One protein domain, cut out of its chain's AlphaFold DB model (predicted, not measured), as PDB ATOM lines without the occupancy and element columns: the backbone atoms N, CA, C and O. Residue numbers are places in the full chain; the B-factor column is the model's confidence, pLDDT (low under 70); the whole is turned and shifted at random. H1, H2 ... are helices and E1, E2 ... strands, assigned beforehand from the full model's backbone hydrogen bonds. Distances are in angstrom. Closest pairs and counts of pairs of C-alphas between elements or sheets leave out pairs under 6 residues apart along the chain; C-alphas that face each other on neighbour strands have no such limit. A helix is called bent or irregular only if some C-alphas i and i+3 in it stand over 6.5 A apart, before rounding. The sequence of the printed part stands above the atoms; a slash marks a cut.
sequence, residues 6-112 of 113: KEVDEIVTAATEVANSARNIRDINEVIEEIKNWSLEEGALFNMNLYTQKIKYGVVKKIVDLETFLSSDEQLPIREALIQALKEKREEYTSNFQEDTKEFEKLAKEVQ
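Overview. This is residues 6 to 112 of the 113 residues of an uncharacterized protein of Lachnoanaerobaculum umeaense (UniProt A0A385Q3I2). What does a reader see first? A slender hairpin of two strands, E1 and E2, makes an arm that points to the side from one end of a pair of long helices, H1 and H2, which lie side by side and run opposite ways. H1 runs toward the end where the arm is attached, the chain goes out along E1 and folds back along E2, and H2 returns along H1. What are the counts and the size? The printed part has 107 residues with two named helices and two named strands in the order H1, E1, E2, H2; the sheet has the order E1 - E2 and is antiparallel, and the class is mostly helix. The whole is only just extended, close to loose, with a radius of gyration of the C-alphas of 19.6 A, and its outline is flat, with spans of 61 by 39 by 16 A.

Along the chain. Where are the two strands? E1 is residues 47 to 54, 21.7 A from first to last C-alpha, and begins with C-alpha 47 at (3.793, 4.571, -56.684). E2 is residues 58 to 65, 22.0 A from first to last C-alpha. Where is the helix before them? H1 is residues 6 to 38, 33 residues and 48.6 A from first to last C-alpha, and begins with C-alpha 6 at (-11.209, -19.863, -18.581). Where is the helix after them? H2, the longest helix with 39 residues, is residues 72 to 110, 56.5 A from first to last C-alpha, and ends with C-alpha 110 at (-23.284, -16.141, -20.117). It is irregular, but only just: C-alphas 74 and 77 are 6.7 A apart, where a regular helix has about 5 A, and its line is a rough one.

Arrangement. How do E1 and E2 pair? They form a hairpin of antiparallel neighbour strands, with 156 degrees between their N-to-C directions. The C-alphas of Gln 53 and Val 59 face each other at 4.5 A, and those of Asn 47 and Asp 65 at 4.9 A. N 60 and O 52 are within hydrogen-bond range at 2.8 A, and so are N 50 and O 62 at 2.9 A. Which strands and helices stay apart? H1 and E2 are apart, and so are E1 and H2. How do the two helices stand to each other? H1 and H2 touch, with 37 pairs of C-alphas within 8 A, and the closest C-alphas are those of Ser 21 and Phe 97, 5.2 A apart. Their lines stand at a shallow tilt of 20 degrees, and they run opposite ways, 9.6 A from centre to centre. How complete are the helix backbones? In H1 every O i to N i+4 pair is within hydrogen-bond range, and in H2 33 of 35 are.

Size, cuts and confidence. How far does the printed part reach? The two C-alphas farthest apart are those of Thr 68 and Gln 112, at 61.7 A, while the first and last printed C-alphas, those of Lys 6 and Gln 112, are 14.6 A apart. Is anything missing between, and are any links long? The printed residues run from 6 to 112 without a cut. The link from E1 to E2 is tight, with 3 residues, and those from H1 to E1, with 8 residues, and from E2 to H2, with 6 residues, are short. Where is the model's confidence low? The mean pLDDT of the printed part is 72.4, and 36 residues are under 70: residue 15, residues 18 to 19, residue 22, residues 38 to 67, residue 108 and residue 112. The mean pLDDT is 54 in E1 and 64 in E2, against 76 in H1 and 79 in H2.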
ATOM      1  N   LYS A   6     -10.960 -19.424 -17.206       86.62
ATOM      2  CA  LYS A   6     -11.209 -19.863 -18.581       86.62
ATOM      3  C   LYS A   6     -12.234 -18.964 -19.282       86.62
ATOM      4  O   LYS A   6     -11.987 -18.536 -20.398       86.62
ATOM      5  N   GLU A   7     -13.337 -18.642 -18.608       72.75
ATOM      6  CA  GLU A   7     -14.359 -17.737 -19.154       72.75
ATOM      7  C   GLU A   7     -13.800 -16.324 -19.382       72.75
ATOM      8  O   GLU A   7     -14.118 -15.680 -20.378       72.75
ATOM      9  N   VAL A   8     -12.914 -15.848 -18.500       76.69
ATOM     10  CA  VAL A   8     -12.201 -14.573 -18.699       76.69
ATOM     11  C   VAL A   8     -11.313 -14.618 -19.948       76.69
ATOM     12  O   VAL A   8     -11.336 -13.674 -20.735       76.69
ATOM     13  N   ASP A   9     -10.553 -15.697 -20.153       79.62
ATOM     14  CA  ASP A   9      -9.651 -15.842 -21.305       79.62
ATOM     15  C   ASP A   9     -10.424 -15.889 -22.645       79.62
ATOM     16  O   ASP A   9      -9.998 -15.289 -23.638       79.62
ATOM     17  N   GLU A  10     -11.590 -16.544 -22.673       79.81
ATOM     18  CA  GLU A  10     -12.488 -16.586 -23.841       79.81
ATOM     19  C   GLU A  10     -13.039 -15.188 -24.179       79.81
ATOM     20  O   GLU A  10     -12.982 -14.756 -25.332       79.81
ATOM     21  N   ILE A  11     -13.468 -14.424 -23.168       72.75
ATOM     22  CA  ILE A  11     -13.937 -13.038 -23.341       72.75
ATOM     23  C   ILE A  11     -12.818 -12.125 -23.868       72.75
ATOM     24  O   ILE A  11     -13.064 -11.285 -24.736       72.75
ATOM     25  N   VAL A  12     -11.587 -12.273 -23.365       75.88
ATOM     26  CA  VAL A  12     -10.425 -11.486 -23.822       75.88
ATOM     27  C   VAL A  12     -10.086 -11.787 -25.282       75.88
ATOM     28  O   VAL A  12      -9.743 -10.869 -26.034       75.88
ATOM     29  N   THR A  13     -10.203 -13.047 -25.699       84.12
ATOM     30  CA  THR A  13      -9.970 -13.455 -27.090       84.12
ATOM     31  C   THR A  13     -10.993 -12.801 -28.019       84.12
ATOM     32  O   THR A  13     -10.594 -12.070 -28.926       84.12
ATOM     33  N   ALA A  14     -12.288 -12.927 -27.712       70.00
ATOM     34  CA  ALA A  14     -13.355 -12.308 -28.502       70.00
ATOM     35  C   ALA A  14     -13.221 -10.772 -28.567       70.00
ATOM     36  O   ALA A  14     -13.359 -10.163 -29.627       70.00
ATOM     37  N   ALA A  15     -12.865 -10.114 -27.455       58.25
ATOM     38  CA  ALA A  15     -12.613  -8.668 -27.442       58.25
ATOM     39  C   ALA A  15     -11.426  -8.257 -28.337       58.25
ATOM     40  O   ALA A  15     -11.433  -7.176 -28.933       58.25
ATOM     41  N   THR A  16     -10.405  -9.111 -28.438       77.62
ATOM     42  CA  THR A  16      -9.238  -8.882 -29.299       77.62
ATOM     43  C   THR A  16      -9.610  -8.986 -30.779       77.62
ATOM     44  O   THR A  16      -9.150  -8.176 -31.583       77.62
ATOM     45  N   GLU A  17     -10.469  -9.938 -31.144       79.12
ATOM     46  CA  GLU A  17     -10.969 -10.113 -32.514       79.12
ATOM     47  C   GLU A  17     -11.817  -8.913 -32.957       79.12
ATOM     48  O   GLU A  17     -11.505  -8.292 -33.977       79.12
ATOM     49  N   VAL A  18     -12.748  -8.460 -32.105       63.22
ATOM     50  CA  VAL A  18     -13.510  -7.211 -32.306       63.22
ATOM     51  C   VAL A  18     -12.575  -6.020 -32.556       63.22
ATOM     52  O   VAL A  18     -12.772  -5.246 -33.500       63.22
ATOM     53  N   ALA A  19     -11.530  -5.863 -31.733       64.06
ATOM     54  CA  ALA A  19     -10.573  -4.765 -31.866       64.06
ATOM     55  C   ALA A  19      -9.759  -4.839 -33.172       64.06
ATOM     56  O   ALA A  19      -9.507  -3.806 -33.801       64.06
ATOM     57  N   ASN A  20      -9.375  -6.041 -33.607       75.75
ATOM     58  CA  ASN A  20      -8.657  -6.255 -34.864       75.75
ATOM     59  C   ASN A  20      -9.529  -5.916 -36.077       75.75
ATOM     60  O   ASN A  20      -9.088  -5.178 -36.961       75.75
ATOM     61  N   SER A  21     -10.774  -6.396 -36.096       73.12
ATOM     62  CA  SER A  21     -11.738  -6.098 -37.157       73.12
ATOM     63  C   SER A  21     -11.997  -4.584 -37.258       73.12
ATOM     64  O   SER A  21     -11.906  -4.014 -38.347       73.12
ATOM     65  N   ALA A  22     -12.181  -3.890 -36.125       62.03
ATOM     66  CA  ALA A  22     -12.343  -2.432 -36.089       62.03
ATOM     67  C   ALA A  22     -11.113  -1.669 -36.611       62.03
ATOM     68  O   ALA A  22     -11.249  -0.701 -37.366       62.03
ATOM     69  N   ARG A  23      -9.905  -2.107 -36.234       75.00
ATOM     70  CA  ARG A  23      -8.653  -1.504 -36.705       75.00
ATOM     71  C   ARG A  23      -8.500  -1.640 -38.217       75.00
ATOM     72  O   ARG A  23      -8.221  -0.646 -38.874       75.00
ATOM     73  N   ASN A  24      -8.739  -2.828 -38.769       81.38
ATOM     74  CA  ASN A  24      -8.628  -3.063 -40.209       81.38
ATOM     75  C   ASN A  24      -9.611  -2.191 -41.007       81.38
ATOM     76  O   ASN A  24      -9.238  -1.632 -42.035       81.38
ATOM     77  N   ILE A  25     -10.843  -2.011 -40.516       79.06
ATOM     78  CA  ILE A  25     -11.824  -1.099 -41.135       79.06
ATOM     79  C   ILE A  25     -11.308   0.344 -41.141       79.06
ATOM     80  O   ILE A  25     -11.404   1.025 -42.164       79.06
ATOM     81  N   ARG A  26     -10.778   0.822 -40.007       77.88
ATOM     82  CA  ARG A  26     -10.239   2.183 -39.888       77.88
ATOM     83  C   ARG A  26      -9.058   2.390 -40.831       77.88
ATOM     84  O   ARG A  26      -9.080   3.344 -41.601       77.88
ATOM     85  N   ASP A  27      -8.089   1.481 -40.803       82.94
ATOM     86  CA  ASP A  27      -6.880   1.564 -41.619       82.94
ATOM     87  C   ASP A  27      -7.246   1.543 -43.128       82.94
ATOM     88  O   ASP A  27      -6.678   2.295 -43.917       82.94
ATOM     89  N   ILE A  28      -8.270   0.779 -43.545       79.69
ATOM     90  CA  ILE A  28      -8.794   0.828 -44.925       79.69
ATOM     91  C   ILE A  28      -9.434   2.185 -45.259       79.69
ATOM     92  O   ILE A  28      -9.212   2.711 -46.351       79.69
ATOM     93  N   ASN A  29     -10.243   2.757 -44.359       81.88
ATOM     94  CA  ASN A  29     -10.856   4.068 -44.594       81.88
ATOM     95  C   ASN A  29      -9.791   5.168 -44.734       81.88
ATOM     96  O   ASN A  29      -9.913   6.003 -45.625       81.88
ATOM     97  N   GLU A  30      -8.747   5.141 -43.901       84.00
ATOM     98  CA  GLU A  30      -7.615   6.075 -43.982       84.00
ATOM     99  C   GLU A  30      -6.919   5.982 -45.347       84.00
ATOM    100  O   GLU A  30      -6.789   6.994 -46.034       84.00
ATOM    101  N   VAL A  31      -6.587   4.769 -45.804       79.31
ATOM    102  CA  VAL A  31      -5.963   4.554 -47.122       79.31
ATOM    103  C   VAL A  31      -6.866   5.029 -48.267       79.31
ATOM    104  O   VAL A  31      -6.385   5.661 -49.204       79.31
ATOM    105  N   ILE A  32      -8.178   4.764 -48.218       81.56
ATOM    106  CA  ILE A  32      -9.112   5.252 -49.247       81.56
ATOM    107  C   ILE A  32      -9.124   6.787 -49.300       81.56
ATOM    108  O   ILE A  32      -9.123   7.353 -50.394       81.56
ATOM    109  N   GLU A  33      -9.158   7.464 -48.151       83.81
ATOM    110  CA  GLU A  33      -9.164   8.930 -48.100       83.81
ATOM    111  C   GLU A  33      -7.831   9.529 -48.570       83.81
ATOM    112  O   GLU A  33      -7.842  10.509 -49.314       83.81
ATOM    113  N   GLU A  34      -6.691   8.913 -48.247       82.06
ATOM    114  CA  GLU A  34      -5.390   9.301 -48.808       82.06
ATOM    115  C   GLU A  34      -5.381   9.197 -50.341       82.06
ATOM    116  O   GLU A  34      -5.032  10.166 -51.019       82.06
ATOM    117  N   ILE A  35      -5.851   8.070 -50.900       75.44
ATOM    118  CA  ILE A  35      -5.922   7.865 -52.357       75.44
ATOM    119  C   ILE A  35      -6.807   8.937 -53.019       75.44
ATOM    120  O   ILE A  35      -6.451   9.483 -54.069       75.44
ATOM    121  N   LYS A  36      -7.965   9.248 -52.423       77.62
ATOM    122  CA  LYS A  36      -8.885  10.270 -52.946       77.62
ATOM    123  C   LYS A  36      -8.288  11.672 -52.888       77.62
ATOM    124  O   LYS A  36      -8.386  12.387 -53.879       77.62
ATOM    125  N   ASN A  37      -7.665  12.049 -51.772       77.06
ATOM    126  CA  ASN A  37      -7.050  13.368 -51.615       77.06
ATOM    127  C   ASN A  37      -5.953  13.594 -52.659       77.06
ATOM    128  O   ASN A  37      -5.905  14.653 -53.273       77.06
ATOM    129  N   TRP A  38      -5.136  12.577 -52.932       66.56
ATOM    130  CA  TRP A  38      -4.087  12.657 -53.954       66.56
ATOM    131  C   TRP A  38      -4.654  12.671 -55.377       66.56
ATOM    132  O   TRP A  38      -4.015  13.167 -56.294       66.56
ATOM    133  N   SER A  39      -5.869  12.161 -55.582       61.06
ATOM    134  CA  SER A  39      -6.545  12.202 -56.885       61.06
ATOM    135  C   SER A  39      -7.126  13.581 -57.230       61.06
ATOM    136  O   SER A  39      -7.552  13.779 -58.363       61.06
ATOM    137  N   LEU A  40      -7.149  14.527 -56.280       59.38
ATOM    138  CA  LEU A  40      -7.566  15.916 -56.515       59.38
ATOM    139  C   LEU A  40      -6.432  16.797 -57.062       59.38
ATOM    140  O   LEU A  40      -6.693  17.909 -57.516       59.38
ATOM    141  N   GLU A  41      -5.187  16.318 -57.019       64.25
ATOM    142  CA  GLU A  41      -4.028  17.030 -57.550       64.25
ATOM    143  C   GLU A  41      -3.800  16.658 -59.025       64.25
ATOM    144  O   GLU A  41      -3.567  15.498 -59.376       64.25
ATOM    145  N   GLU A  42      -3.886  17.654 -59.911       60.62
ATOM    146  CA  GLU A  42      -3.648  17.482 -61.346       60.62
ATOM    147  C   GLU A  42      -2.202  17.015 -61.587       60.62
ATOM    148  O   GLU A  42      -1.245  17.657 -61.155       60.62
ATOM    149  N   GLY A  43      -2.042  15.868 -62.254       57.47
ATOM    150  CA  GLY A  43      -0.733  15.258 -62.495       57.47
ATOM    151  C   GLY A  43      -0.150  14.474 -61.315       57.47
ATOM    152  O   GLY A  43       1.008  14.068 -61.396       57.47
ATOM    153  N   ALA A  44      -0.907  14.225 -60.239       61.16
ATOM    154  CA  ALA A  44      -0.461  13.327 -59.175       61.16
ATOM    155  C   ALA A  44      -0.210  11.918 -59.719       61.16
ATOM    156  O   ALA A  44      -1.045  11.369 -60.439       61.16
ATOM    157  N   LEU A  45       0.915  11.309 -59.341       60.53
ATOM    158  CA  LEU A  45       1.351   9.986 -59.795       60.53
ATOM    159  C   LEU A  45       1.369   9.007 -58.620       60.53
ATOM    160  O   LEU A  45       1.750   9.359 -57.503       60.53
ATOM    161  N   PHE A  46       0.937   7.770 -58.862       60.25
ATOM    162  CA  PHE A  46       0.884   6.733 -57.834       60.25
ATOM    163  C   PHE A  46       2.081   5.798 -57.935       60.25
ATOM    164  O   PHE A  46       2.344   5.206 -58.975       60.25
ATOM    165  N   ASN A  47       2.752   5.582 -56.809       59.16
ATOM    166  CA  ASN A  47       3.793   4.571 -56.684       59.16
ATOM    167  C   ASN A  47       3.222   3.317 -56.031       59.16
ATOM    168  O   ASN A  47       2.613   3.386 -54.961       59.16
ATOM    169  N   MET A  48       3.456   2.150 -56.635       59.47
ATOM    170  CA  MET A  48       3.058   0.880 -56.037       59.47
ATOM    171  C   MET A  48       4.243   0.252 -55.306       59.47
ATOM    172  O   MET A  48       5.275  -0.081 -55.888       59.47
ATOM    173  N   ASN A  49       4.085   0.043 -54.001       55.94
ATOM    174  CA  ASN A  49       5.037  -0.737 -53.221       55.94
ATOM    175  C   ASN A  49       4.766  -2.231 -53.433       55.94
ATOM    176  O   ASN A  49       3.819  -2.774 -52.866       55.94
ATOM    177  N   LEU A  50       5.608  -2.909 -54.214       52.00
ATOM    178  CA  LEU A  50       5.559  -4.362 -54.353       52.00
ATOM    179  C   LEU A  50       6.439  -5.014 -53.287       52.00
ATOM    180  O   LEU A  50       7.662  -4.849 -53.257       52.00
ATOM    181  N   TYR A  51       5.812  -5.800 -52.419       51.44
ATOM    182  CA  TYR A  51       6.507  -6.644 -51.458       51.44
ATOM    183  C   TYR A  51       6.629  -8.047 -52.043       51.44
ATOM    184  O   TYR A  51       5.629  -8.709 -52.304       51.44
ATOM    185  N   THR A  52       7.859  -8.509 -52.260       52.62
ATOM    186  CA  THR A  52       8.117  -9.879 -52.720       52.62
ATOM    187  C   THR A  52       8.884 -10.629 -51.644       52.62
ATOM    188  O   THR A  52       9.922 -10.170 -51.166       52.62
ATOM    189  N   GLN A  53       8.371 -11.783 -51.225       45.19
ATOM    190  CA  GLN A  53       9.044 -12.621 -50.240       45.19
ATOM    191  C   GLN A  53       9.879 -13.674 -50.968       45.19
ATOM    192  O   GLN A  53       9.345 -14.554 -51.639       45.19
ATOM    193  N   LYS A  54      11.207 -13.602 -50.834       58.25
ATOM    194  CA  LYS A  54      12.085 -14.706 -51.244       58.25
ATOM    195  C   LYS A  54      12.352 -15.572 -50.021       58.25
ATOM    196  O   LYS A  54      12.949 -15.096 -49.060       58.25
ATOM    197  N   ILE A  55      11.985 -16.855 -50.102       57.16
ATOM    198  CA  ILE A  55      12.070 -17.865 -49.022       57.16
ATOM    199  C   ILE A  55      13.431 -17.863 -48.287       57.16
ATOM    200  O   ILE A  55      13.485 -18.163 -47.102       57.16
ATOM    201  N   LYS A  56      14.530 -17.478 -48.957       64.19
ATOM    202  CA  LYS A  56      15.886 -17.410 -48.376       64.19
ATOM    203  C   LYS A  56      16.398 -16.019 -47.973       64.19
ATOM    204  O   LYS A  56      17.424 -15.956 -47.308       64.19
ATOM    205  N   TYR A  57      15.752 -14.931 -48.386       62.38
ATOM    206  CA  TYR A  57      16.318 -13.573 -48.287       62.38
ATOM    207  C   TYR A  57      15.426 -12.580 -47.529       62.38
ATOM    208  O   TYR A  57      15.763 -11.405 -47.433       62.38
ATOM    209  N   GLY A  58      14.297 -13.044 -46.983       63.72
ATOM    210  CA  GLY A  58      13.327 -12.187 -46.305       63.72
ATOM    211  C   GLY A  58      12.419 -11.426 -47.276       63.72
ATOM    212  O   GLY A  58      12.267 -11.796 -48.447       63.72
ATOM    213  N   VAL A  59      11.764 -10.384 -46.760       65.19
ATOM    214  CA  VAL A  59      10.877  -9.509 -47.539       65.19
ATOM    215  C   VAL A  59      11.729  -8.500 -48.302       65.19
ATOM    216  O   VAL A  59      12.381  -7.647 -47.705       65.19
ATOM    217  N   VAL A  60      11.710  -8.581 -49.630       62.44
ATOM    218  CA  VAL A  60      12.302  -7.570 -50.505       62.44
ATOM    219  C   VAL A  60      11.203  -6.584 -50.885       62.44
ATOM    220  O   VAL A  60      10.252  -6.940 -51.587       62.44
ATOM    221  N   LYS A  61      11.338  -5.340 -50.418       65.06
ATOM    222  CA  LYS A  61      10.487  -4.221 -50.833       65.06
ATOM    223  C   LYS A  61      11.058  -3.622 -52.114       65.06
ATOM    224  O   LYS A  61      12.191  -3.147 -52.118       65.06
ATOM    225  N   LYS A  62      10.275  -3.626 -53.190       63.44
ATOM    226  CA  LYS A  62      10.573  -2.876 -54.411       63.44
ATOM    227  C   LYS A  62       9.496  -1.814 -54.589       63.44
ATOM    228  O   LYS A  62       8.317  -2.140 -54.678       63.44
ATOM    229  N   ILE A  63       9.907  -0.553 -54.645       64.62
ATOM    230  CA  ILE A  63       9.018   0.527 -55.071       64.62
ATOM    231  C   ILE A  63       8.995   0.478 -56.598       64.62
ATOM    232  O   ILE A  63      10.053   0.519 -57.228       64.62
ATOM    233  N   VAL A  64       7.815   0.279 -57.177       59.69
ATOM    234  CA  VAL A  64       7.610   0.383 -58.618       59.69
ATOM    235  C   VAL A  64       6.964   1.722 -58.885       59.69
ATOM    236  O   VAL A  64       5.853   1.985 -58.419       59.69
ATOM    237  N   ASP A  65       7.692   2.541 -59.630       67.69
ATOM    238  CA  ASP A  65       7.169   3.796 -60.121       67.69
ATOM    239  C   ASP A  65       6.268   3.537 -61.324       67.69
ATOM    240  O   ASP A  65       6.732   3.056 -62.364       67.69
ATOM    241  N   LEU A  66       4.966   3.774 -61.162       65.00
ATOM    242  CA  LEU A  66       4.006   3.519 -62.233       65.00
ATOM    243  C   LEU A  66       4.156   4.525 -63.373       65.00
ATOM    244  O   LEU A  66       3.763   4.192 -64.488       65.00
ATOM    245  N   GLU A  67       4.787   5.685 -63.147       67.19
ATOM    246  CA  GLU A  67       5.058   6.673 -64.200       67.19
ATOM    247  C   GLU A  67       5.935   6.094 -65.316       67.19
ATOM    248  O   GLU A  67       5.835   6.484 -66.477       67.19
ATOM    249  N   THR A  68       6.768   5.103 -64.980       73.00
ATOM    250  CA  THR A  68       7.648   4.440 -65.949       73.00
ATOM    251  C   THR A  68       6.897   3.539 -66.931       73.00
ATOM    252  O   THR A  68       7.478   3.107 -67.927       73.00
ATOM    253  N   PHE A  69       5.612   3.264 -66.674       70.50
ATOM    254  CA  PHE A  69       4.775   2.378 -67.485       70.50
ATOM    255  C   PHE A  69       3.468   3.020 -67.952       70.50
ATOM    256  O   PHE A  69       2.938   2.595 -68.975       70.50
ATOM    257  N   LEU A  70       2.932   3.980 -67.195       71.75
ATOM    258  CA  LEU A  70       1.585   4.520 -67.361       71.75
ATOM    259  C   LEU A  70       1.583   6.032 -67.141       71.75
ATOM    260  O   LEU A  70       2.084   6.523 -66.125       71.75
ATOM    261  N   SER A  71       0.934   6.754 -68.048       72.69
ATOM    262  CA  SER A  71       0.616   8.169 -67.858       72.69
ATOM    263  C   SER A  71      -0.371   8.378 -66.701       72.69
ATOM    264  O   SER A  71      -1.048   7.449 -66.259       72.69
ATOM    265  N   SER A  72      -0.478   9.615 -66.212       70.06
ATOM    266  CA  SER A  72      -1.418   9.970 -65.138       70.06
ATOM    267  C   SER A  72      -2.862   9.555 -65.465       70.06
ATOM    268  O   SER A  72      -3.537   8.978 -64.612       70.06
ATOM    269  N   ASP A  73      -3.312   9.775 -66.702       73.69
ATOM    270  CA  ASP A  73      -4.672   9.433 -67.142       73.69
ATOM    271  C   ASP A  73      -4.908   7.917 -67.153       73.69
ATOM    272  O   ASP A  73      -5.962   7.437 -66.739       73.69
ATOM    273  N   GLU A  74      -3.901   7.138 -67.555       74.19
ATOM    274  CA  GLU A  74      -3.962   5.671 -67.550       74.19
ATOM    275  C   GLU A  74      -3.934   5.083 -66.129       74.19
ATOM    276  O   GLU A  74      -4.390   3.958 -65.909       74.19
ATOM    277  N   GLN A  75      -3.447   5.839 -65.139       70.31
ATOM    278  CA  GLN A  75      -3.459   5.433 -63.733       70.31
ATOM    279  C   GLN A  75      -4.812   5.671 -63.044       70.31
ATOM    280  O   GLN A  75      -5.085   5.022 -62.031       70.31
ATOM    281  N   LEU A  76      -5.672   6.558 -63.560       73.88
ATOM    282  CA  LEU A  76      -6.994   6.846 -62.979       73.88
ATOM    283  C   LEU A  76      -7.872   5.592 -62.789       73.88
ATOM    284  O   LEU A  76      -8.274   5.336 -61.649       73.88
ATOM    285  N   PRO A  77      -8.122   4.750 -63.814       72.62
ATOM    286  CA  PRO A  77      -8.952   3.554 -63.639       72.62
ATOM    287  C   PRO A  77      -8.344   2.541 -62.656       72.62
ATOM    288  O   PRO A  77      -9.068   1.795 -61.995       72.62
ATOM    289  N   ILE A  78      -7.014   2.522 -62.501       72.75
ATOM    290  CA  ILE A  78      -6.328   1.652 -61.534       72.75
ATOM    291  C   ILE A  78      -6.607   2.113 -60.098       72.75
ATOM    292  O   ILE A  78      -6.821   1.278 -59.217       72.75
ATOM    293  N   ARG A  79      -6.653   3.430 -59.852       71.19
ATOM    294  CA  ARG A  79      -7.017   3.990 -58.538       71.19
ATOM    295  C   ARG A  79      -8.454   3.647 -58.174       71.19
ATOM    296  O   ARG A  79      -8.710   3.224 -57.049       71.19
ATOM    297  N   GLU A  80      -9.378   3.782 -59.120       76.75
ATOM    298  CA  GLU A  80     -10.789   3.438 -58.911       76.75
ATOM    299  C   GLU A  80     -10.963   1.951 -58.579       76.75
ATOM    300  O   GLU A  80     -11.643   1.610 -57.607       76.75
ATOM    301  N   ALA A  81     -10.282   1.069 -59.319       76.94
ATOM    302  CA  ALA A  81     -10.287  -0.366 -59.055       76.94
ATOM    303  C   ALA A  81      -9.693  -0.710 -57.677       76.94
ATOM    304  O   ALA A  81     -10.246  -1.542 -56.955       76.94
ATOM    305  N   LEU A  82      -8.608  -0.040 -57.271       75.19
ATOM    306  CA  LEU A  82      -8.008  -0.215 -55.946       75.19
ATOM    307  C   LEU A  82      -8.958   0.241 -54.827       75.19
ATOM    308  O   LEU A  82      -9.136  -0.483 -53.850       75.19
ATOM    309  N   ILE A  83      -9.606   1.402 -54.976       78.69
ATOM    310  CA  ILE A  83     -10.619   1.886 -54.024       78.69
ATOM    311  C   ILE A  83     -11.772   0.884 -53.914       78.69
ATOM    312  O   ILE A  83     -12.250   0.624 -52.810       78.69
ATOM    313  N   GLN A  84     -12.226   0.318 -55.034       80.94
ATOM    314  CA  GLN A  84     -13.305  -0.664 -55.039       80.94
ATOM    315  C   GLN A  84     -12.906  -1.953 -54.302       80.94
ATOM    316  O   GLN A  84     -13.631  -2.385 -53.408       80.94
ATOM    317  N   ALA A  85     -11.716  -2.496 -54.576       74.62
ATOM    318  CA  ALA A  85     -11.191  -3.662 -53.863       74.62
ATOM    319  C   ALA A  85     -11.033  -3.406 -52.350       74.62
ATOM    320  O   ALA A  85     -11.322  -4.274 -51.524       74.62
ATOM    321  N   LEU A  86     -10.612  -2.195 -51.965       75.75
ATOM    322  CA  LEU A  86     -10.529  -1.785 -50.561       75.75
ATOM    323  C   LEU A  86     -11.916  -1.706 -49.902       75.75
ATOM    324  O   LEU A  86     -12.072  -2.155 -48.767       75.75
ATOM    325  N   LYS A  87     -12.941  -1.193 -50.596       82.25
ATOM    326  CA  LYS A  87     -14.325  -1.185 -50.088       82.25
ATOM    327  C   LYS A  87     -14.863  -2.596 -49.860       82.25
ATOM    328  O   LYS A  87     -15.440  -2.838 -48.805       82.25
ATOM    329  N   GLU A  88     -14.625  -3.516 -50.792       81.44
ATOM    330  CA  GLU A  88     -15.020  -4.926 -50.653       81.44
ATOM    331  C   GLU A  88     -14.331  -5.573 -49.445       81.44
ATOM    332  O   GLU A  88     -14.978  -6.204 -48.609       81.44
ATOM    333  N   LYS A  89     -13.025  -5.332 -49.267       77.00
ATOM    334  CA  LYS A  89     -12.300  -5.799 -48.077       77.00
ATOM    335  C   LYS A  89     -12.821  -5.187 -46.779       77.00
ATOM    336  O   LYS A  89     -12.891  -5.871 -45.761       77.00
ATOM    337  N   ARG A  90     -13.217  -3.915 -46.792       85.19
ATOM    338  CA  ARG A  90     -13.848  -3.268 -45.636       85.19
ATOM    339  C   ARG A  90     -15.183  -3.926 -45.282       85.19
ATOM    340  O   ARG A  90     -15.489  -4.050 -44.100       85.19
ATOM    341  N   GLU A  91     -15.980  -4.318 -46.272       86.31
ATOM    342  CA  GLU A  91     -17.254  -5.019 -46.055       86.31
ATOM    343  C   GLU A  91     -17.047  -6.398 -45.424       86.31
ATOM    344  O   GLU A  91     -17.757  -6.743 -44.477       86.31
ATOM    345  N   GLU A  92     -16.025  -7.139 -45.858       85.62
ATOM    346  CA  GLU A  92     -15.597  -8.387 -45.212       85.62
ATOM    347  C   GLU A  92     -15.260  -8.156 -43.730       85.62
ATOM    348  O   GLU A  92     -15.856  -8.783 -42.856       85.62
ATOM    349  N   TYR A  93     -14.399  -7.181 -43.412       80.44
ATOM    350  CA  TYR A  93     -14.068  -6.871 -42.015       80.44
ATOM    351  C   TYR A  93     -15.247  -6.323 -41.207       80.44
ATOM    352  O   TYR A  93     -15.319  -6.558 -40.005       80.44
ATOM    353  N   THR A  94     -16.182  -5.608 -41.838       81.44
ATOM    354  CA  THR A  94     -17.416  -5.146 -41.180       81.44
ATOM    355  C   THR A  94     -18.310  -6.326 -40.817       81.44
ATOM    356  O   THR A  94     -18.921  -6.324 -39.750       81.44
ATOM    357  N   SER A  95     -18.366  -7.339 -41.680       86.31
ATOM    358  CA  SER A  95     -19.130  -8.563 -41.432       86.31
ATOM    359  C   SER A  95     -18.502  -9.356 -40.283       86.31
ATOM    360  O   SER A  95     -19.203  -9.666 -39.322       86.31
ATOM    361  N   ASN A  96     -17.178  -9.550 -40.306       84.56
ATOM    362  CA  ASN A  96     -16.436 -10.168 -39.202       84.56
ATOM    363  C   ASN A  96     -16.651  -9.398 -37.892       84.56
ATOM    364  O   ASN A  96     -17.039  -9.984 -36.893       84.56
ATOM    365  N   PHE A  97     -16.535  -8.065 -37.905       77.88
ATOM    366  CA  PHE A  97     -16.780  -7.234 -36.721       77.88
ATOM    367  C   PHE A  97     -18.172  -7.465 -36.111       77.88
ATOM    368  O   PHE A  97     -18.317  -7.508 -34.889       77.88
ATOM    369  N   GLN A  98     -19.209  -7.607 -36.944       80.25
ATOM    370  CA  GLN A  98     -20.562  -7.905 -36.470       80.25
ATOM    371  C   GLN A  98     -20.673  -9.307 -35.861       80.25
ATOM    372  O   GLN A  98     -21.422  -9.482 -34.898       80.25
ATOM    373  N   GLU A  99     -19.978 -10.298 -36.418       90.06
ATOM    374  CA  GLU A  99     -19.922 -11.660 -35.880       90.06
ATOM    375  C   GLU A  99     -19.150 -11.703 -34.555       90.06
ATOM    376  O   GLU A  99     -19.727 -12.116 -33.545       90.06
ATOM    377  N   ASP A 100     -17.937 -11.150 -34.521       82.12
ATOM    378  CA  ASP A 100     -17.078 -11.053 -33.334       82.12
ATOM    379  C   ASP A 100     -17.811 -10.336 -32.183       82.12
ATOM    380  O   ASP A 100     -17.783 -10.761 -31.027       82.12
ATOM    381  N   THR A 101     -18.545  -9.257 -32.494       75.12
ATOM    382  CA  THR A 101     -19.323  -8.507 -31.493       75.12
ATOM    383  C   THR A 101     -20.472  -9.344 -30.926       75.12
ATOM    384  O   THR A 101     -20.723  -9.302 -29.720       75.12
ATOM    385  N   LYS A 102     -21.171 -10.131 -31.758       86.38
ATOM    386  CA  LYS A 102     -22.241 -11.031 -31.288       86.38
ATOM    387  C   LYS A 102     -21.691 -12.118 -30.370       86.38
ATOM    388  O   LYS A 102     -22.333 -12.441 -29.369       86.38
ATOM    389  N   GLU A 103     -20.535 -12.684 -30.704       85.25
ATOM    390  CA  GLU A 103     -19.869 -13.689 -29.877       85.25
ATOM    391  C   GLU A 103     -19.419 -13.100 -28.539       85.25
ATOM    392  O   GLU A 103     -19.767 -13.638 -27.484       85.25
ATOM    393  N   PHE A 104     -18.761 -11.941 -28.568       72.38
ATOM    394  CA  PHE A 104     -18.380 -11.212 -27.362       72.38
ATOM    395  C   PHE A 104     -19.591 -10.925 -26.459       72.38
ATOM    396  O   PHE A 104     -19.561 -11.210 -25.260       72.38
ATOM    397  N   GLU A 105     -20.693 -10.417 -27.023       75.19
ATOM    398  CA  GLU A 105     -21.926 -10.167 -26.269       75.19
ATOM    399  C   GLU A 105     -22.523 -11.436 -25.654       75.19
ATOM    400  O   GLU A 105     -23.049 -11.392 -24.538       75.19
ATOM    401  N   LYS A 106     -22.498 -12.553 -26.389       88.69
ATOM    402  CA  LYS A 106     -22.999 -13.840 -25.906       88.69
ATOM    403  C   LYS A 106     -22.188 -14.297 -24.696       88.69
ATOM    404  O   LYS A 106     -22.785 -14.548 -23.650       88.69
ATOM    405  N   LEU A 107     -20.861 -14.337 -24.821       79.50
ATOM    406  CA  LEU A 107     -19.960 -14.746 -23.741       79.50
ATOM    407  C   LEU A 107     -20.147 -13.853 -22.511       79.50
ATOM    408  O   LEU A 107     -20.344 -14.358 -21.409       79.50
ATOM    409  N   ALA A 108     -20.208 -12.530 -22.700       68.69
ATOM    410  CA  ALA A 108     -20.421 -11.572 -21.616       68.69
ATOM    411  C   ALA A 108     -21.767 -11.750 -20.885       68.69
ATOM    412  O   ALA A 108     -21.853 -11.508 -19.680       68.69
ATOM    413  N   LYS A 109     -22.827 -12.177 -21.585       80.19
ATOM    414  CA  LYS A 109     -24.139 -12.481 -20.982       80.19
ATOM    415  C   LYS A 109     -24.146 -13.831 -20.259       80.19
ATOM    416  O   LYS A 109     -24.871 -13.981 -19.278       80.19
ATOM    417  N   GLU A 110     -23.375 -14.809 -20.730       77.69
ATOM    418  CA  GLU A 110     -23.284 -16.141 -20.117       77.69
ATOM    419  C   GLU A 110     -22.609 -16.090 -18.742       77.69
ATOM    420  O   GLU A 110     -23.139 -16.676 -17.801       77.69
ATOM    421  N   VAL A 111     -21.552 -15.289 -18.573       71.44
ATOM    422  CA  VAL A 111     -20.904 -15.090 -17.259       71.44
ATOM    423  C   VAL A 111     -21.721 -14.265 -16.257       71.44
ATOM    424  O   VAL A 111     -21.353 -14.186 -15.084       71.44
ATOM    425  N   GLN A 112     -22.825 -13.643 -16.682       58.69
ATOM    426  CA  GLN A 112     -23.744 -12.922 -15.789       58.69
ATOM    427  C   GLN A 112     -24.849 -13.811 -15.189       58.69
ATOM    428  O   GLN A 112     -25.550 -13.351 -14.284       58.69
TER     429      GLN A 112